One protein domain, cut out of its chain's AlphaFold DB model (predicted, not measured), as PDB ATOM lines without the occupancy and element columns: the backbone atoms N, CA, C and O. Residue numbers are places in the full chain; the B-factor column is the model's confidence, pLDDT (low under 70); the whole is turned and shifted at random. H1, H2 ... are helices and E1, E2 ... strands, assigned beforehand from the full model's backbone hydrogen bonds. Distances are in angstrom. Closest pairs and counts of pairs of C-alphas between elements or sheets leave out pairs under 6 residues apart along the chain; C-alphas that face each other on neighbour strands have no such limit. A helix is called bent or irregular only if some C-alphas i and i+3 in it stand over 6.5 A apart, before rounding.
ATOM      1  N   ARG A 174     -30.338 -29.740  26.730       91.56
ATOM      2  CA  ARG A 174     -31.710 -29.679  27.252       91.56
ATOM      3  C   ARG A 174     -32.339 -28.288  27.108       91.56
ATOM      4  O   ARG A 174     -33.544 -28.184  26.900       91.56
ATOM      5  N   ASP A 175     -31.538 -27.235  27.226       95.56
ATOM      6  CA  ASP A 175     -32.014 -25.856  27.125       95.56
ATOM      7  C   ASP A 175     -32.402 -25.452  25.700       95.56
ATOM      8  O   ASP A 175     -33.249 -24.580  25.551       95.56
ATOM      9  N   PHE A 176     -31.892 -26.122  24.662       96.88
ATOM     10  CA  PHE A 176     -32.349 -25.885  23.293       96.88
ATOM     11  C   PHE A 176     -33.808 -26.318  23.097       96.88
ATOM     12  O   PHE A 176     -34.637 -25.520  22.662       96.88
ATOM     13  N   SER A 177     -34.145 -27.554  23.483       96.50
ATOM     14  CA  SER A 177     -35.533 -28.043  23.439       96.50
ATOM     15  C   SER A 177     -36.453 -27.174  24.311       96.50
ATOM     16  O   SER A 177     -37.543 -26.791  23.885       96.50
ATOM     17  N   GLY A 178     -35.969 -26.760  25.491       97.38
ATOM     18  CA  GLY A 178     -36.672 -25.813  26.359       97.38
ATOM     19  C   GLY A 178     -36.904 -24.438  25.723       97.38
ATOM     20  O   GLY A 178     -37.974 -23.869  25.910       97.38
ATOM     21  N   ALA A 179     -35.953 -23.914  24.946       97.75
ATOM     22  CA  ALA A 179     -36.097 -22.641  24.241       97.75
ATOM     23  C   ALA A 179     -37.125 -22.720  23.101       97.75
ATOM     24  O   ALA A 179     -37.939 -21.808  22.960       97.75
ATOM     25  N   VAL A 180     -37.151 -23.824  22.342       98.12
ATOM     26  CA  VAL A 180     -38.193 -24.066  21.325       98.12
ATOM     27  C   VAL A 180     -39.573 -24.108  21.982       98.12
ATOM     28  O   VAL A 180     -40.468 -23.384  21.557       98.12
ATOM     29  N   ALA A 181     -39.739 -24.880  23.061       97.81
ATOM     30  CA  ALA A 181     -41.000 -24.925  23.802       97.81
ATOM     31  C   ALA A 181     -41.381 -23.539  24.351       97.81
ATOM     32  O   ALA A 181     -42.486 -23.064  24.119       97.81
ATOM     33  N   SER A 182     -40.444 -22.832  24.991       98.06
ATOM     34  CA  SER A 182     -40.690 -21.493  25.538       98.06
ATOM     35  C   SER A 182     -41.075 -20.463  24.476       98.06
ATOM     36  O   SER A 182     -41.769 -19.506  24.813       98.06
ATOM     37  N   LEU A 183     -40.612 -20.611  23.233       98.56
ATOM     38  CA  LEU A 183     -41.041 -19.776  22.115       98.56
ATOM     39  C   LEU A 183     -42.480 -20.116  21.714       98.56
ATOM     40  O   LEU A 183     -43.329 -19.230  21.680       98.56
ATOM     41  N   LEU A 184     -42.749 -21.393  21.430       98.62
ATOM     42  CA  LEU A 184     -44.033 -21.844  20.887       98.62
ATOM     43  C   LEU A 184     -45.182 -21.758  21.897       98.62
ATOM     44  O   LEU A 184     -46.320 -21.556  21.488       98.62
ATOM     45  N   ASP A 185     -44.890 -21.894  23.192       98.31
ATOM     46  CA  ASP A 185     -45.861 -21.896  24.293       98.31
ATOM     47  C   ASP A 185     -46.007 -20.533  24.985       98.31
ATOM     48  O   ASP A 185     -46.763 -20.405  25.949       98.31
ATOM     49  N   ASN A 186     -45.301 -19.494  24.522       98.50
ATOM     50  CA  ASN A 186     -45.431 -18.164  25.109       98.50
ATOM     51  C   ASN A 186     -46.829 -17.569  24.817       98.50
ATOM     52  O   ASN A 186     -47.167 -17.379  23.646       98.50
ATOM     53  N   PRO A 187     -47.629 -17.200  25.839       98.25
ATOM     54  CA  PRO A 187     -48.994 -16.718  25.620       98.25
ATOM     55  C   PRO A 187     -49.088 -15.406  24.833       98.25
ATOM     56  O   PRO A 187     -50.006 -15.244  24.033       98.25
ATOM     57  N   ALA A 188     -48.156 -14.470  25.045       98.19
ATOM     58  CA  ALA A 188     -48.150 -13.193  24.331       98.19
ATOM     59  C   ALA A 188     -47.827 -13.406  22.847       98.19
ATOM     60  O   ALA A 188     -48.517 -12.872  21.983       98.19
ATOM     61  N   PHE A 189     -46.848 -14.262  22.562       98.50
ATOM     62  CA  PHE A 189     -46.506 -14.667  21.206       98.50
ATOM     63  C   PHE A 189     -47.670 -15.384  20.515       98.50
ATOM     64  O   PHE A 189     -48.051 -15.014  19.412       98.50
ATOM     65  N   GLN A 190     -48.307 -16.359  21.170       98.69
ATOM     66  CA  GLN A 190     -49.473 -17.045  20.602       98.69
ATOM     67  C   GLN A 190     -50.659 -16.104  20.354       98.69
ATOM     68  O   GLN A 190     -51.394 -16.302  19.385       98.69
ATOM     69  N   ALA A 191     -50.874 -15.106  21.216       98.38
ATOM     70  CA  ALA A 191     -51.918 -14.103  21.023       98.38
ATOM     71  C   ALA A 191     -51.632 -13.219  19.798       98.38
ATOM     72  O   ALA A 191     -52.536 -12.993  18.993       98.38
ATOM     73  N   ASP A 192     -50.380 -12.789  19.611       98.25
ATOM     74  CA  ASP A 192     -49.954 -12.061  18.410       98.25
ATOM     75  C   ASP A 192     -50.155 -12.911  17.145       98.25
ATOM     76  O   ASP A 192     -50.845 -12.500  16.211       98.25
ATOM     77  N   LEU A 193     -49.692 -14.166  17.154       98.56
ATOM     78  CA  LEU A 193     -49.854 -15.093  16.029       98.56
ATOM     79  C   LEU A 193     -51.321 -15.382  15.672       98.56
ATOM     80  O   LEU A 193     -51.608 -15.754  14.534       98.56
ATOM     81  N   GLN A 194     -52.267 -15.218  16.598       98.25
ATOM     82  CA  GLN A 194     -53.706 -15.301  16.309       98.25
ATOM     83  C   GLN A 194     -54.256 -14.023  15.658       98.25
ATOM     84  O   GLN A 194     -55.238 -14.092  14.917       98.25
ATOM     85  N   ALA A 195     -53.629 -12.873  15.905       97.62
ATOM     86  CA  ALA A 195     -54.082 -11.564  15.446       97.62
ATOM     87  C   ALA A 195     -53.479 -11.143  14.096       97.62
ATOM     88  O   ALA A 195     -54.156 -10.472  13.315       97.62
ATOM     89  N   ILE A 196     -52.237 -11.537  13.793       98.12
ATOM     90  CA  ILE A 196     -51.550 -11.092  12.572       98.12
ATOM     91  C   ILE A 196     -52.245 -11.569  11.287       98.12
ATOM     92  O   ILE A 196     -52.890 -12.625  11.243       98.12
ATOM     93  N   ALA A 197     -52.064 -10.808  10.206       98.31
ATOM     94  CA  ALA A 197     -52.392 -11.260   8.859       98.31
ATOM     95  C   ALA A 197     -51.349 -12.282   8.378       98.31
ATOM     96  O   ALA A 197     -50.145 -12.039   8.482       98.31
ATOM     97  N   LEU A 198     -51.813 -13.405   7.826       98.50
ATOM     98  CA  LEU A 198     -50.949 -14.466   7.304       98.50
ATOM     99  C   LEU A 198     -50.494 -14.111   5.889       98.50
ATOM    100  O   LEU A 198     -51.285 -14.160   4.948       98.50
ATOM    101  N   THR A 199     -49.227 -13.732   5.744       98.12
ATOM    102  CA  THR A 199     -48.631 -13.340   4.460       98.12
ATOM    103  C   THR A 199     -47.264 -13.990   4.258       98.12
ATOM    104  O   THR A 199     -46.650 -14.488   5.205       98.12
ATOM    105  N   GLY A 200     -46.805 -13.991   3.006       96.81
ATOM    106  CA  GLY A 200     -45.556 -14.632   2.601       96.81
ATOM    107  C   GLY A 200     -45.689 -16.131   2.391       96.81
ATOM    108  O   GLY A 200     -46.742 -16.724   2.611       96.81
ATOM    109  N   ALA A 201     -44.595 -16.768   1.983       96.50
ATOM    110  CA  ALA A 201     -44.592 -18.198   1.673       96.50
ATOM    111  C   ALA A 201     -44.788 -19.099   2.908       96.50
ATOM    112  O   ALA A 201     -45.165 -20.258   2.763       96.50
ATOM    113  N   LYS A 202     -44.543 -18.570   4.117       97.69
ATOM    114  CA  LYS A 202     -44.637 -19.297   5.397       97.69
ATOM    115  C   LYS A 202     -45.740 -18.774   6.322       97.69
ATOM    116  O   LYS A 202     -45.919 -19.303   7.413       97.69
ATOM    117  N   GLY A 203     -46.456 -17.721   5.919       98.25
ATOM    118  CA  GLY A 203     -47.504 -17.090   6.730       98.25
ATOM    119  C   GLY A 203     -46.985 -16.292   7.931       98.25
ATOM    120  O   GLY A 203     -47.779 -15.862   8.764       98.25
ATOM    121  N   THR A 204     -45.668 -16.089   8.028       97.75
ATOM    122  CA  THR A 204     -44.976 -15.487   9.180       97.75
ATOM    123  C   THR A 204     -44.255 -14.177   8.848       97.75
ATOM    124  O   THR A 204     -43.476 -13.685   9.667       97.75
ATOM    125  N   ASP A 205     -44.514 -13.552   7.692       97.06
ATOM    126  CA  ASP A 205     -43.873 -12.272   7.335       97.06
ATOM    127  C   ASP A 205     -44.148 -11.193   8.397       97.06
ATOM    128  O   ASP A 205     -43.215 -10.543   8.872       97.06
ATOM    129  N   ASN A 206     -45.405 -11.094   8.849       97.88
ATOM    130  CA  ASN A 206     -45.856 -10.131   9.862       97.88
ATOM    131  C   ASN A 206     -45.575 -10.556  11.314       97.88
ATOM    132  O   ASN A 206     -45.989  -9.860  12.232       97.88
ATOM    133  N   LEU A 207     -44.906 -11.691  11.538       97.25
ATOM    134  CA  LEU A 207     -44.567 -12.170  12.880       97.25
ATOM    135  C   LEU A 207     -43.582 -11.213  13.558       97.25
ATOM    136  O   LEU A 207     -42.485 -10.990  13.027       97.25
ATOM    137  N   ASP A 208     -43.935 -10.729  14.750       97.12
ATOM    138  CA  ASP A 208     -43.069  -9.892  15.579       97.12
ATOM    139  C   ASP A 208     -42.447 -10.696  16.733       97.12
ATOM    140  O   ASP A 208     -43.099 -11.127  17.684       97.12
ATOM    141  N   CYS A 209     -41.128 -10.879  16.657       97.75
ATOM    142  CA  CYS A 209     -40.368 -11.591  17.676       97.75
ATOM    143  C   CYS A 209     -40.269 -10.840  19.012       97.75
ATOM    144  O   CYS A 209     -39.822 -11.438  19.989       97.75
ATOM    145  N   SER A 210     -40.685  -9.572  19.092       97.62
ATOM    146  CA  SER A 210     -40.725  -8.820  20.350       97.62
ATOM    147  C   SER A 210     -41.718  -9.404  21.368       97.62
ATOM    148  O   SER A 210     -41.511  -9.247  22.571       97.62
ATOM    149  N   PHE A 211     -42.735 -10.145  20.906       97.56
ATOM    150  CA  PHE A 211     -43.700 -10.847  21.762       97.56
ATOM    151  C   PHE A 211     -43.205 -12.206  22.276       97.56
ATOM    152  O   PHE A 211     -43.843 -12.802  23.145       97.56
ATOM    153  N   ALA A 212     -42.086 -12.722  21.759       97.88
ATOM    154  CA  ALA A 212     -41.513 -13.979  22.225       97.88
ATOM    155  C   ALA A 212     -40.852 -13.830  23.606       97.88
ATOM    156  O   ALA A 212     -40.330 -12.773  23.955       97.88
ATOM    157  N   ALA A 213     -40.792 -14.928  24.370       96.38
ATOM    158  CA  ALA A 213     -40.068 -14.966  25.649       96.38
ATOM    159  C   ALA A 213     -38.574 -14.619  25.495       96.38
ATOM    160  O   ALA A 213     -37.982 -13.997  26.374       96.38
ATOM    161  N   ASP A 214     -37.982 -15.020  24.367       97.62
ATOM    162  CA  ASP A 214     -36.629 -14.663  23.951       97.62
ATOM    163  C   ASP A 214     -36.673 -14.143  22.498       97.62
ATOM    164  O   ASP A 214     -36.707 -14.939  21.548       97.62
ATOM    165  N   PRO A 215     -36.675 -12.810  22.299       97.00
ATOM    166  CA  PRO A 215     -36.699 -12.211  20.966       97.00
ATOM    167  C   PRO A 215     -35.474 -12.545  20.107       97.00
ATOM    168  O   PRO A 215     -35.576 -12.598  18.879       97.00
ATOM    169  N   VAL A 216     -34.310 -12.792  20.723       94.75
ATOM    170  CA  VAL A 216     -33.073 -13.136  20.001       94.75
ATOM    171  C   VAL A 216     -33.159 -14.564  19.476       94.75
ATOM    172  O   VAL A 216     -32.803 -14.813  18.318       94.75
ATOM    173  N   PHE A 217     -33.670 -15.485  20.294       96.69
ATOM    174  CA  PHE A 217     -33.969 -16.844  19.861       96.69
ATOM    175  C   PHE A 217     -35.027 -16.828  18.754       96.69
ATOM    176  O   PHE A 217     -34.763 -17.335  17.667       96.69
ATOM    177  N   CYS A 218     -36.165 -16.157  18.956       98.12
ATOM    178  CA  CYS A 218     -37.191 -16.037  17.920       98.12
ATOM    179  C   CYS A 218     -36.613 -15.509  16.603       98.12
ATOM    180  O   CYS A 218     -36.803 -16.133  15.568       98.12
ATOM    181  N   THR A 219     -35.829 -14.427  16.628       96.31
ATOM    182  CA  THR A 219     -35.230 -13.853  15.410       96.31
ATOM    183  C   THR A 219     -34.297 -14.842  14.712       96.31
ATOM    184  O   THR A 219     -34.315 -14.957  13.489       96.31
ATOM    185  N   SER A 220     -33.507 -15.590  15.486       95.50
ATOM    186  CA  SER A 220     -32.565 -16.592  14.972       95.50
ATOM    187  C   SER A 220     -33.271 -17.785  14.318       95.50
ATOM    188  O   SER A 220     -32.766 -18.353  13.352       95.50
ATOM    189  N   TRP A 221     -34.452 -18.137  14.825       96.94
ATOM    190  CA  TRP A 221     -35.204 -19.332  14.443       96.94
ATOM    191  C   TRP A 221     -36.493 -19.032  13.665       96.94
ATOM    192  O   TRP A 221     -37.187 -19.965  13.276       96.94
ATOM    193  N   LYS A 222     -36.797 -17.757  13.377       96.31
ATOM    194  CA  LYS A 222     -38.032 -17.312  12.703       96.31
ATOM    195  C   LYS A 222     -38.248 -18.023  11.373       96.31
ATOM    196  O   LYS A 222     -39.379 -18.337  11.026       96.31
ATOM    197  N   GLU A 223     -37.177 -18.320  10.640       95.44
ATOM    198  CA  GLU A 223     -37.293 -19.026   9.363       95.44
ATOM    199  C   GLU A 223     -37.762 -20.487   9.479       95.44
ATOM    200  O   GLU A 223     -38.177 -21.053   8.467       95.44
ATOM    201  N   MET A 224     -37.736 -21.080  10.678       97.88
ATOM    202  CA  MET A 224     -38.330 -22.391  10.959       97.88
ATOM    203  C   MET A 224     -39.833 -22.302  11.257       97.88
ATOM    204  O   MET A 224     -40.485 -23.335  11.354       97.88
ATOM    205  N   LEU A 225     -40.397 -21.100  11.423       98.50
ATOM    206  CA  LEU A 225     -41.798 -20.918  11.793       98.50
ATOM    207  C   LEU A 225     -42.701 -20.816  10.564       98.50
ATOM    208  O   LEU A 225     -42.492 -19.981   9.678       98.50
ATOM    209  N   PHE A 226     -43.758 -21.620  10.583       98.81
ATOM    210  CA  PHE A 226     -44.834 -21.625   9.606       98.81
ATOM    211  C   PHE A 226     -46.166 -21.428  10.320       98.81
ATOM    212  O   PHE A 226     -46.403 -21.989  11.391       98.81
ATOM    213  N   LEU A 227     -47.042 -20.627   9.725       98.88
ATOM    214  CA  LEU A 227     -48.345 -20.311  10.287       98.88
ATOM    215  C   LEU A 227     -49.399 -20.339   9.185       98.88
ATOM    216  O   LEU A 227     -49.276 -19.664   8.168       98.88
ATOM    217  N   THR A 228     -50.453 -21.118   9.402       98.88
ATOM    218  CA  THR A 228     -51.575 -21.244   8.466       98.88
ATOM    219  C   THR A 228     -52.901 -21.209   9.207       98.88
ATOM    220  O   THR A 228     -52.994 -21.647  10.354       98.88
ATOM    221  N   GLN A 229     -53.948 -20.726   8.544       98.75
ATOM    222  CA  GLN A 229     -55.323 -20.821   9.016       98.75
ATOM    223  C   GLN A 229     -55.971 -22.111   8.507       98.75
ATOM    224  O   GLN A 229     -55.770 -22.501   7.360       98.75
ATOM    225  N   LEU A 230     -56.757 -22.787   9.345       98.75
ATOM    226  CA  LEU A 230     -57.564 -23.928   8.916       98.75
ATOM    227  C   LEU A 230     -58.822 -23.452   8.165       98.75
ATOM    228  O   LEU A 230     -59.374 -22.403   8.504       98.75
ATOM    229  N   PRO A 231     -59.325 -24.222   7.180       98.25
ATOM    230  CA  PRO A 231     -60.535 -23.862   6.433       98.25
ATOM    231  C   PRO A 231     -61.787 -23.787   7.322       98.25
ATOM    232  O   PRO A 231     -62.706 -23.018   7.044       98.25
ATOM    233  N   ALA A 232     -61.812 -24.556   8.411       97.44
ATOM    234  CA  ALA A 232     -62.779 -24.459   9.496       97.44
ATOM    235  C   ALA A 232     -62.106 -24.885  10.814       97.44
ATOM    236  O   ALA A 232     -61.139 -25.653  10.763       97.44
ATOM    237  N   PRO A 233     -62.599 -24.432  11.985       98.38
ATOM    238  CA  PRO A 233     -62.069 -24.878  13.265       98.38
ATOM    239  C   PRO A 233     -62.144 -26.401  13.407       98.38
ATOM    240  O   PRO A 233     -63.232 -26.973  13.333       98.38
ATOM    241  N   ALA A 234     -61.001 -27.051  13.611       98.44
ATOM    242  CA  ALA A 234     -60.899 -28.508  13.649       98.44
ATOM    243  C   ALA A 234     -59.716 -28.957  14.519       98.44
ATOM    244  O   ALA A 234     -58.766 -28.186  14.686       98.44
ATOM    245  N   PRO A 235     -59.751 -30.173  15.087       98.50
ATOM    246  CA  PRO A 235     -58.609 -30.718  15.803       98.50
ATOM    247  C   PRO A 235     -57.481 -31.103  14.839       98.50
ATOM    248  O   PRO A 235     -57.730 -31.513  13.705       98.50
ATOM    249  N   ILE A 236     -56.248 -31.022  15.332       98.56
ATOM    250  CA  ILE A 236     -55.035 -31.572  14.710       98.56
ATOM    251  C   ILE A 236     -54.488 -32.706  15.586       98.56
ATOM    252  O   ILE A 236     -54.943 -32.886  16.717       98.56
ATOM    253  N   THR A 237     -53.522 -33.485  15.101       98.69
ATOM    254  CA  THR A 237     -52.956 -34.616  15.857       98.69
ATOM    255  C   THR A 237     -51.552 -34.309  16.371       98.69
ATOM    256  O   THR A 237     -50.597 -34.302  15.601       98.69
ATOM    257  N   ILE A 238     -51.398 -34.116  17.681       98.50
ATOM    258  CA  ILE A 238     -50.101 -33.883  18.333       98.50
ATOM    259  C   ILE A 238     -49.775 -35.089  19.214       98.50
ATOM    260  O   ILE A 238     -50.604 -35.501  20.021       98.50
ATOM    261  N   ASP A 239     -48.591 -35.679  19.036       98.00
ATOM    262  CA  ASP A 239     -48.141 -36.885  19.755       98.00
ATOM    263  C   ASP A 239     -49.137 -38.062  19.656       98.00
ATOM    264  O   ASP A 239     -49.337 -38.830  20.597       98.00
ATOM    265  N   GLY A 240     -49.807 -38.193  18.506       97.69
ATOM    266  CA  GLY A 240     -50.829 -39.219  18.271       97.69
ATOM    267  C   GLY A 240     -52.189 -38.944  18.928       97.69
ATOM    268  O   GLY A 240     -53.078 -39.789  18.845       97.69
ATOM    269  N   VAL A 241     -52.382 -37.775  19.548       98.31
ATOM    270  CA  VAL A 241     -53.619 -37.385  20.239       98.31
ATOM    271  C   VAL A 241     -54.280 -36.200  19.534       98.31
ATOM    272  O   VAL A 241     -53.615 -35.260  19.104       98.31
ATOM    273  N   ALA A 242     -55.609 -36.230  19.411       98.19
ATOM    274  CA  ALA A 242     -56.373 -35.106  18.875       98.19
ATOM    275  C   ALA A 242     -56.348 -33.906  19.840       98.19
ATOM    276  O   ALA A 242     -56.625 -34.051  21.031       98.19
ATOM    277  N   SER A 243     -56.042 -32.717  19.323       98.12
ATOM    278  CA  SER A 243     -56.130 -31.454  20.060       98.12
ATOM    279  C   SER A 243     -57.585 -30.994  20.243       98.12
ATOM    280  O   SER A 243     -58.526 -31.610  19.746       98.12
ATOM    281  N   GLY A 244     -57.780 -29.849  20.907       97.19
ATOM    282  CA  GLY A 244     -59.012 -29.067  20.744       97.19
ATOM    283  C   GLY A 244     -59.133 -28.476  19.332       97.19
ATOM    284  O   GLY A 244     -58.223 -28.620  18.516       97.19
ATOM    285  N   ASN A 245     -60.241 -27.790  19.044       97.81
ATOM    286  CA  ASN A 245     -60.422 -27.128  17.751       97.81
ATOM    287  C   ASN A 245     -59.438 -25.966  17.591       97.81
ATOM    288  O   ASN A 245     -59.468 -25.015  18.368       97.81
ATOM    289  N   CYS A 246     -58.620 -26.032  16.548       98.19
ATOM    290  CA  CYS A 246     -57.686 -24.986  16.166       98.19
ATOM    291  C   CYS A 246     -58.312 -24.133  15.070       98.19
ATOM    292  O   CYS A 246     -58.937 -24.663  14.154       98.19
ATOM    293  N   ARG A 247     -58.101 -22.822  15.109       98.44
ATOM    294  CA  ARG A 247     -58.304 -21.944  13.949       98.44
ATOM    295  C   ARG A 247     -57.036 -21.796  13.132       98.44
ATOM    296  O   ARG A 247     -57.123 -21.642  11.916       98.44
ATOM    297  N   ARG A 248     -55.870 -21.834  13.778       98.75
ATOM    298  CA  ARG A 248     -54.562 -21.760  13.122       98.75
ATOM    299  C   ARG A 248     -53.649 -22.875  13.618       98.75
ATOM    300  O   ARG A 248     -53.793 -23.363  14.739       98.75
ATOM    301  N   VAL A 249     -52.702 -23.259  12.772       98.81
ATOM    302  CA  VAL A 249     -51.641 -24.211  13.108       98.81
ATOM    303  C   VAL A 249     -50.319 -23.467  13.047       98.81
ATOM    304  O   VAL A 249     -49.972 -22.913  12.003       98.81
ATOM    305  N   LEU A 250     -49.613 -23.442  14.174       98.88
ATOM    306  CA  LEU A 250     -48.231 -22.986  14.252       98.88
ATOM    307  C   LEU A 250     -47.326 -24.211  14.156       98.88
ATOM    308  O   LEU A 250     -47.494 -25.159  14.921       98.88
ATOM    309  N   ILE A 251     -46.372 -24.173  13.234       98.88
ATOM    310  CA  ILE A 251     -45.398 -25.239  13.017       98.88
ATOM    311  C   ILE A 251     -43.999 -24.654  13.208       98.88
ATOM    312  O   ILE A 251     -43.683 -23.600  12.657       98.88
ATOM    313  N   PHE A 252     -43.161 -25.346  13.973       98.62
ATOM    314  CA  PHE A 252     -41.714 -25.177  13.952       98.62
ATOM    315  C   PHE A 252     -41.125 -26.358  13.185       98.62
ATOM    316  O   PHE A 252     -41.146 -27.487  13.678       98.62
ATOM    317  N   ALA A 253     -40.624 -26.087  11.985       97.88
ATOM    318  CA  ALA A 253     -39.970 -27.078  11.145       97.88
ATOM    319  C   ALA A 253     -38.600 -27.448  11.724       97.88
ATOM    320  O   ALA A 253     -37.838 -26.584  12.174       97.88
ATOM    321  N   GLY A 254     -38.265 -28.732  11.696       95.25
ATOM    322  CA  GLY A 254     -36.978 -29.204  12.173       95.25
ATOM    323  C   GLY A 254     -35.822 -28.965  11.194       95.25
ATOM    324  O   GLY A 254     -35.845 -28.151  10.256       95.25
ATOM    325  N   ARG A 255     -34.740 -29.700  11.441       95.25
ATOM    326  CA  ARG A 255     -33.596 -29.808  10.537       95.25
ATOM    327  C   ARG A 255     -34.024 -30.362   9.186       95.25
ATOM    328  O   ARG A 255     -34.994 -31.095   9.081       95.25
ATOM    329  N   ARG A 256     -33.226 -30.057   8.162       94.88
ATOM    330  CA  ARG A 256     -33.441 -30.584   6.814       94.88
ATOM    331  C   ARG A 256     -33.586 -32.109   6.823       94.88
ATOM    332  O   ARG A 256     -32.665 -32.813   7.241       94.88
ATOM    333  N   GLY A 257     -34.719 -32.586   6.322       91.56
ATOM    334  CA  GLY A 257     -34.936 -33.979   5.958       91.56
ATOM    335  C   GLY A 257     -34.229 -34.351   4.651       91.56
ATOM    336  O   GLY A 257     -33.575 -33.532   3.999       91.56
ATOM    337  N   ALA A 258     -34.367 -35.613   4.244       88.94
ATOM    338  CA  ALA A 258     -33.821 -36.083   2.974       88.94
ATOM    339  C   ALA A 258     -34.439 -35.314   1.789       88.94
ATOM    340  O   ALA A 258     -35.652 -35.157   1.706       88.94
ATOM    341  N   GLY A 259     -33.597 -34.839   0.866       90.19
ATOM    342  CA  GLY A 259     -34.030 -34.103  -0.331       90.19
ATOM    343  C   GLY A 259     -34.299 -32.607  -0.127       90.19
ATOM    344  O   GLY A 259     -34.448 -31.895  -1.117       90.19
ATOM    345  N   GLN A 260     -34.301 -32.108   1.112       95.19
ATOM    346  CA  GLN A 260     -34.477 -30.684   1.403       95.19
ATOM    347  C   GLN A 260     -33.160 -29.902   1.245       95.19
ATOM    348  O   GLN A 260     -32.089 -30.367   1.646       95.19
ATOM    349  N   SER A 261     -33.234 -28.675   0.719       94.19
ATOM    350  CA  SER A 261     -32.091 -27.760   0.573       94.19
ATOM    351  C   SER A 261     -32.442 -26.348   1.047       94.19
ATOM    352  O   SER A 261     -33.560 -25.898   0.851       94.19
ATOM    353  N   ARG A 262     -31.518 -25.643   1.713       93.88
ATOM    354  CA  ARG A 262     -31.746 -24.283   2.269       93.88
ATOM    355  C   ARG A 262     -30.514 -23.384   2.077       93.88
ATOM    356  O   ARG A 262     -30.124 -22.618   2.964       93.88
ATOM    357  N   ASN A 263     -29.845 -23.537   0.936       88.62
ATOM    358  CA  ASN A 263     -28.546 -22.925   0.653       88.62
ATOM    359  C   ASN A 263     -28.660 -21.484   0.138       88.62
ATOM    360  O   ASN A 263     -27.725 -20.708   0.321       88.62
ATOM    361  N   ASP A 264     -29.796 -21.127  -0.457       88.50
ATOM    362  CA  ASP A 264     -30.087 -19.792  -0.976       88.50
ATOM    363  C   ASP A 264     -31.503 -19.322  -0.598       88.50
ATOM    364  O   ASP A 264     -32.314 -20.080  -0.057       88.50
ATOM    365  N   ASP A 265     -31.797 -18.052  -0.878       88.62
ATOM    366  CA  ASP A 265     -33.070 -17.416  -0.528       88.62
ATOM    367  C   ASP A 265     -34.268 -18.028  -1.265       88.62
ATOM    368  O   ASP A 265     -35.368 -18.087  -0.712       88.62
ATOM    369  N   THR A 266     -34.067 -18.536  -2.488       92.06
ATOM    370  CA  THR A 266     -35.140 -19.181  -3.259       92.06
ATOM    371  C   THR A 266     -35.556 -20.470  -2.570       92.06
ATOM    372  O   THR A 266     -36.735 -20.676  -2.295       92.06
ATOM    373  N   GLN A 267     -34.585 -21.313  -2.231       94.94
ATOM    374  CA  GLN A 267     -34.812 -22.565  -1.521       94.94
ATOM    375  C   GLN A 267     -35.427 -22.331  -0.134       94.94
ATOM    376  O   GLN A 267     -36.376 -23.016   0.251       94.94
ATOM    377  N   ARG A 268     -34.949 -21.314   0.596       93.75
ATOM    378  CA  ARG A 268     -35.480 -20.915   1.914       93.75
ATOM    379  C   ARG A 268     -36.926 -20.416   1.867       93.75
ATOM    380  O   ARG A 268     -37.627 -20.482   2.879       93.75
ATOM    381  N   GLY A 269     -37.380 -19.932   0.713       93.06
ATOM    382  CA  GLY A 269     -38.763 -19.518   0.481       93.06
ATOM    383  C   GLY A 269     -39.735 -20.672   0.219       93.06
ATOM    384  O   GLY A 269     -40.939 -20.442   0.225       93.06
ATOM    385  N   GLN A 270     -39.261 -21.900  -0.008       95.69
ATOM    386  CA  GLN A 270     -40.117 -23.021  -0.406       95.69
ATOM    387  C   GLN A 270     -40.467 -23.919   0.795       95.69
ATOM    388  O   GLN A 270     -39.561 -24.513   1.381       95.69
ATOM    389  N   PRO A 271     -41.758 -24.091   1.155       97.00
ATOM    390  CA  PRO A 271     -42.160 -24.944   2.280       97.00
ATOM    391  C   PRO A 271     -41.706 -26.408   2.181       97.00
ATOM    392  O   PRO A 271     -41.456 -27.028   3.210       97.00
ATOM    393  N   ASN A 272     -41.529 -26.953   0.971       96.56
ATOM    394  CA  ASN A 272     -41.051 -28.329   0.764       96.56
ATOM    395  C   ASN A 272     -39.615 -28.566   1.256       96.56
ATOM    396  O   ASN A 272     -39.241 -29.706   1.510       96.56
ATOM    397  N   ASN A 273     -38.821 -27.506   1.427       97.69
ATOM    398  CA  ASN A 273     -37.498 -27.586   2.033       97.69
ATOM    399  C   ASN A 273     -37.548 -27.578   3.567       97.69
ATOM    400  O   ASN A 273     -36.494 -27.587   4.200       97.69
ATOM    401  N   TYR A 274     -38.740 -27.533   4.168       97.94
ATOM    402  CA  TYR A 274     -38.939 -27.439   5.611       97.94
ATOM    403  C   TYR A 274     -39.853 -28.526   6.153       97.94
ATOM    404  O   TYR A 274     -39.404 -29.303   6.984       97.94
ATOM    405  N   LEU A 275     -41.087 -28.578   5.660       97.69
ATOM    406  CA  LEU A 275     -42.146 -29.419   6.208       97.69
ATOM    407  C   LEU A 275     -42.084 -30.838   5.648       97.69
ATOM    408  O   LEU A 275     -41.718 -31.038   4.483       97.69
ATOM    409  N   GLU A 276     -42.499 -31.808   6.456       93.56
ATOM    410  CA  GLU A 276     -42.694 -33.191   6.025       93.56
ATOM    411  C   GLU A 276     -44.171 -33.490   5.740       93.56
ATOM    412  O   GLU A 276     -45.076 -32.748   6.132       93.56
ATOM    413  N   ASP A 277     -44.448 -34.588   5.035       94.06
ATOM    414  CA  ASP A 277     -45.823 -35.070   4.910       94.06
ATOM    415  C   ASP A 277     -46.344 -35.577   6.270       94.06
ATOM    416  O   ASP A 277     -45.599 -36.213   7.019       94.06
ATOM    417  N   PRO A 278     -47.629 -35.343   6.602       96.69
ATOM    418  CA  PRO A 278     -48.673 -34.767   5.745       96.69
ATOM    419  C   PRO A 278     -48.723 -33.229   5.746       96.69
ATOM    420  O   PRO A 278     -49.500 -32.648   4.987       96.69
ATOM    421  N   ASN A 279     -47.946 -32.556   6.598       98.38
ATOM    422  CA  ASN A 279     -48.054 -31.111   6.805       98.38
ATOM    423  C   ASN A 279     -47.725 -30.325   5.535       98.38
ATOM    424  O   ASN A 279     -48.433 -29.368   5.229       98.38
ATOM    425  N   LEU A 280     -46.725 -30.753   4.762       97.75
ATOM    426  CA  LEU A 280     -46.376 -30.134   3.483       97.75
ATOM    427  C   LEU A 280     -47.551 -30.130   2.493       97.75
ATOM    428  O   LEU A 280     -47.840 -29.097   1.894       97.75
ATOM    429  N   ALA A 281     -48.245 -31.259   2.338       98.12
ATOM    430  CA  ALA A 281     -49.391 -31.373   1.435       98.12
ATOM    431  C   ALA A 281     -50.592 -30.508   1.865       98.12
ATOM    432  O   ALA A 281     -51.415 -30.121   1.033       98.12
ATOM    433  N   LEU A 282     -50.710 -30.216   3.163       98.56
ATOM    434  CA  LEU A 282     -51.810 -29.439   3.735       98.56
ATOM    435  C   LEU A 282     -51.503 -27.941   3.827       98.56
ATOM    436  O   LEU A 282     -52.430 -27.127   3.806       98.56
ATOM    437  N   PHE A 283     -50.234 -27.571   3.976       98.69
ATOM    438  CA  PHE A 283     -49.822 -26.203   4.251       98.69
ATOM    439  C   PHE A 283     -50.034 -25.290   3.039       98.69
ATOM    440  O   PHE A 283     -49.508 -25.521   1.953       98.69
ATOM    441  N   ALA A 284     -50.774 -24.203   3.248       98.50
ATOM    442  CA  ALA A 284     -50.951 -23.134   2.276       98.50
ATOM    443  C   ALA A 284     -51.236 -21.821   3.010       98.50
ATOM    444  O   ALA A 284     -51.799 -21.819   4.099       98.50
ATOM    445  N   VAL A 285     -50.855 -20.690   2.418       98.31
ATOM    446  CA  VAL A 285     -51.057 -19.360   3.011       98.31
ATOM    447  C   VAL A 285     -52.087 -18.592   2.173       98.31
ATOM    448  O   VAL A 285     -51.959 -18.570   0.948       98.31
ATOM    449  N   PRO A 286     -53.095 -17.941   2.785       98.50
ATOM    450  CA  PRO A 286     -53.347 -17.875   4.228       98.50
ATOM    451  C   PRO A 286     -54.071 -19.107   4.789       98.50
ATOM    452  O   PRO A 286     -54.010 -19.340   5.994       98.50
ATOM    453  N   THR A 287     -54.761 -19.870   3.938       98.62
ATOM    454  CA  THR A 287     -55.653 -20.959   4.354       98.62
ATOM    455  C   THR A 287     -55.128 -22.301   3.861       98.62
ATOM    456  O   THR A 287     -54.919 -22.472   2.662       98.62
ATOM    457  N   ALA A 288     -54.985 -23.254   4.778       98.69
ATOM    458  CA  ALA A 288     -54.562 -24.622   4.517       98.69
ATOM    459  C   ALA A 288     -55.536 -25.368   3.591       98.69
ATOM    460  O   ALA A 288     -56.745 -25.124   3.599       98.69
ATOM    461  N   ALA A 289     -55.015 -26.351   2.858       98.38
ATOM    462  CA  ALA A 289     -55.797 -27.218   1.977       98.38
ATOM    463  C   ALA A 289     -56.660 -28.250   2.737       98.38
ATOM    464  O   ALA A 289     -57.567 -28.849   2.160       98.38
ATOM    465  N   GLY A 290     -56.405 -28.453   4.032       97.81
ATOM    466  CA  GLY A 290     -57.164 -29.363   4.888       97.81
ATOM    467  C   GLY A 290     -56.848 -29.163   6.368       97.81
ATOM    468  O   GLY A 290     -56.202 -28.190   6.747       97.81
ATOM    469  N   THR A 291     -57.325 -30.076   7.214       97.81
ATOM    470  CA  THR A 291     -57.236 -29.952   8.683       97.81
ATOM    471  C   THR A 291     -56.394 -31.034   9.352       97.81
ATOM    472  O   THR A 291     -56.111 -30.926  10.539       97.81
ATOM    473  N   ALA A 292     -55.977 -32.070   8.621       97.75
ATOM    474  CA  ALA A 292     -55.320 -33.260   9.169       97.75
ATOM    475  C   ALA A 292     -53.813 -33.065   9.455       97.75
ATOM    476  O   ALA A 292     -53.003 -33.934   9.136       97.75
ATOM    477  N   PHE A 293     -53.431 -31.918  10.022       98.75
ATOM    478  CA  PHE A 293     -52.047 -31.662  10.428       98.75
ATOM    479  C   PHE A 293     -51.639 -32.611  11.553       98.75
ATOM    480  O   PHE A 293     -52.443 -32.913  12.444       98.75
ATOM    481  N   SER A 294     -50.380 -33.052  11.536       98.56
ATOM    482  CA  SER A 294     -49.848 -33.898  12.596       98.56
ATOM    483  C   SER A 294     -48.365 -33.680  12.854       98.56
ATOM    484  O   SER A 294     -47.601 -33.396  11.941       98.56
ATOM    485  N   GLY A 295     -47.953 -33.829  14.109       98.06
ATOM    486  CA  GLY A 295     -46.547 -33.809  14.487       98.06
ATOM    487  C   GLY A 295     -46.367 -33.991  15.985       98.06
ATOM    488  O   GLY A 295     -47.211 -34.595  16.654       98.06
ATOM    489  N   VAL A 296     -45.260 -33.476  16.512       98.25
ATOM    490  CA  VAL A 296     -44.869 -33.673  17.915       98.25
ATOM    491  C   VAL A 296     -45.029 -32.401  18.747       98.25
ATOM    492  O   VAL A 296     -45.054 -31.291  18.215       98.25
ATOM    493  N   SER A 297     -45.137 -32.535  20.070       97.62
ATOM    494  CA  SER A 297     -45.215 -31.370  20.970       97.62
ATOM    495  C   SER A 297     -43.850 -30.794  21.360       97.62
ATOM    496  O   SER A 297     -43.765 -29.617  21.722       97.62
ATOM    497  N   ALA A 298     -42.772 -31.571  21.274       97.25
ATOM    498  CA  ALA A 298     -41.456 -31.168  21.760       97.25
ATOM    499  C   ALA A 298     -40.342 -31.486  20.761       97.25
ATOM    500  O   ALA A 298     -40.370 -32.510  20.081       97.25
ATOM    501  N   PHE A 299     -39.321 -30.625  20.728       97.69
ATOM    502  CA  PHE A 299     -38.109 -30.887  19.959       97.69
ATOM    503  C   PHE A 299     -37.324 -32.055  20.568       97.69
ATOM    504  O   PHE A 299     -36.981 -32.020  21.757       97.69
ATOM    505  N   ASP A 300     -36.959 -33.027  19.731       97.00
ATOM    506  CA  ASP A 300     -36.082 -34.142  20.076       97.00
ATOM    507  C   ASP A 300     -34.914 -34.227  19.084       97.00
ATOM    508  O   ASP A 300     -35.097 -34.482  17.896       97.00
ATOM    509  N   TYR A 301     -33.684 -34.081  19.584       95.94
ATOM    510  CA  TYR A 301     -32.477 -34.142  18.753       95.94
ATOM    511  C   TYR A 301     -32.286 -35.495  18.044       95.94
ATOM    512  O   TYR A 301     -31.486 -35.580  17.114       95.94
ATOM    513  N   ARG A 302     -32.964 -36.557  18.503       96.38
ATOM    514  CA  ARG A 302     -32.928 -37.903  17.903       96.38
ATOM    515  C   ARG A 302     -33.827 -38.012  16.675       96.38
ATOM    516  O   ARG A 302     -33.586 -38.868  15.830       96.38
ATOM    517  N   THR A 303     -34.834 -37.146  16.570       95.88
ATOM    518  CA  THR A 303     -35.725 -37.009  15.409       95.88
ATOM    519  C   THR A 303     -35.801 -35.534  14.997       95.88
ATOM    520  O   THR A 303     -36.872 -34.936  14.972       95.88
ATOM    521  N   PRO A 304     -34.650 -34.903  14.692       95.38
ATOM    522  CA  PRO A 304     -34.536 -33.450  14.659       95.38
ATOM    523  C   PRO A 304     -35.226 -32.810  13.454       95.38
ATOM    524  O   PRO A 304     -35.240 -31.586  13.387       95.38
ATOM    525  N   ALA A 305     -35.704 -33.611  12.497       95.56
ATOM    526  CA  ALA A 305     -36.427 -33.150  11.321       95.56
ATOM    527  C   ALA A 305     -37.914 -32.893  11.621       95.56
ATOM    528  O   ALA A 305     -38.436 -31.896  11.139       95.56
ATOM    529  N   ASN A 306     -38.515 -33.694  12.517       96.62
ATOM    530  CA  ASN A 306     -39.950 -33.684  12.790       96.62
ATOM    531  C   ASN A 306     -40.517 -32.276  13.011       96.62
ATOM    532  O   ASN A 306     -40.058 -31.539  13.891       96.62
ATOM    533  N   ASP A 307     -41.606 -31.987  12.310       98.06
ATOM    534  CA  ASP A 307     -42.458 -30.835  12.576       98.06
ATOM    535  C   ASP A 307     -43.023 -30.828  14.014       98.06
ATOM    536  O   ASP A 307     -43.685 -31.769  14.477       98.06
ATOM    537  N   ILE A 308     -42.803 -29.715  14.721       98.56
ATOM    538  CA  ILE A 308     -43.358 -29.458  16.056       98.56
ATOM    539  C   ILE A 308     -44.568 -28.544  15.914       98.56
ATOM    540  O   ILE A 308     -44.458 -27.457  15.350       98.56
ATOM    541  N   LEU A 309     -45.718 -28.953  16.445       98.62
ATOM    542  CA  LEU A 309     -46.988 -28.267  16.198       98.62
ATOM    543  C   LEU A 309     -47.562 -27.626  17.460       98.62
ATOM    544  O   LEU A 309     -47.422 -28.142  18.573       98.62
ATOM    545  N   ARG A 310     -48.292 -26.525  17.269       98.69
ATOM    546  CA  ARG A 310     -49.238 -25.971  18.241       98.69
ATOM    547  C   ARG A 310     -50.581 -25.682  17.588       98.69
ATOM    548  O   ARG A 310     -50.665 -25.135  16.490       98.69
ATOM    549  N   CYS A 311     -51.627 -26.036  18.325       98.44
ATOM    550  CA  CYS A 311     -53.000 -25.667  18.034       98.44
ATOM    551  C   CYS A 311     -53.260 -24.257  18.568       98.44
ATOM    552  O   CYS A 311     -53.151 -24.040  19.775       98.44
ATOM    553  N   LEU A 312     -53.607 -23.317  17.690       98.69
ATOM    554  CA  LEU A 312     -54.034 -21.975  18.084       98.69
ATOM    555  C   LEU A 312     -55.557 -21.865  17.873       98.69
ATOM    556  O   LEU A 312     -56.001 -22.062  16.735       98.69
ATOM    557  N   PRO A 313     -56.355 -21.634  18.931       95.62
ATOM    558  CA  PRO A 313     -57.821 -21.687  18.882       95.62
ATOM    559  C   PRO A 313     -58.495 -20.515  18.152       95.62
ATOM    560  O   PRO A 313     -57.819 -19.549  17.738       95.62
TER     561      PRO A 313
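AT A GLANCE: This is residues 174 to 313 of the 313 residues of an uncharacterized protein of Candidatus Accumulibacter phosphatis (UniProt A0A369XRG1). A small, strongly twisted sheet of three strands, E1, E2 and E3, lies near the middle, with H1 and H2 over one face and H3 at one end, running directly into E1. Looped chain with the short H5 lies on the other side, and H4 is far out. The 140 printed residues hold H1 H2 H3 E1 E2 H4 H5 E3 in that order; the sheet, E1 - E2 - E3, is antiparallel. The class is mixed, with 60 residues, under half, in named elements; the whole is compact, radius of gyration of the C-alphas 13.7 A, spans 35 by 32 by 29 A.

IN THESE COORDINATES: E1, residues 225 to 234, spans 20.6 A and bends by 95 degrees at residue 231. E2 is 246 to 252, 16.1 A; E3 is 308 to 312, ending at C-alpha 312 (-54.034, -21.975, 18.084). H1, 174 to 184, spans 15.9 A from C-alpha 174 (-31.710, -29.679, 27.252). H2 is 187 to 195, H3 215 to 224, H4 265 to 268 and H5 279 to 282. H3 is irregular: C-alphas 220 and 223 are 7.7 A apart.

HOW THE PARTS SIT: In the hairpin E1 and E2, N 226 and O 251 are 2.9 A apart; between E2 and E3, N 250 and O 310 are 3.1 A apart, both within hydrogen-bond range. H1 and H2 are on the same face, heights over the sheet 11.0 and 10.3 A. H3 only grazes the sheet; it only just touches H1, with 3 pairs of C-alphas within 8 A, the closest Leu 183 and Cys 218, 6.8 A. H4 is not on the sheet, and H5 only just not, with 4 pairs within 10 A. Every O i to N i+4 pair is within range in H1 and H2, 4 of 6 in H3; H4 and H5 are too short for one.

THE WHOLE: The C-alphas of Gly 244 and Asp 264, the two farthest apart, are 37.3 A apart. The printed part has no cut; the links H2 to H3, E1 to E2, E2 to H4 and H5 to E3 are long. No printed residue is under 70 in pLDDT.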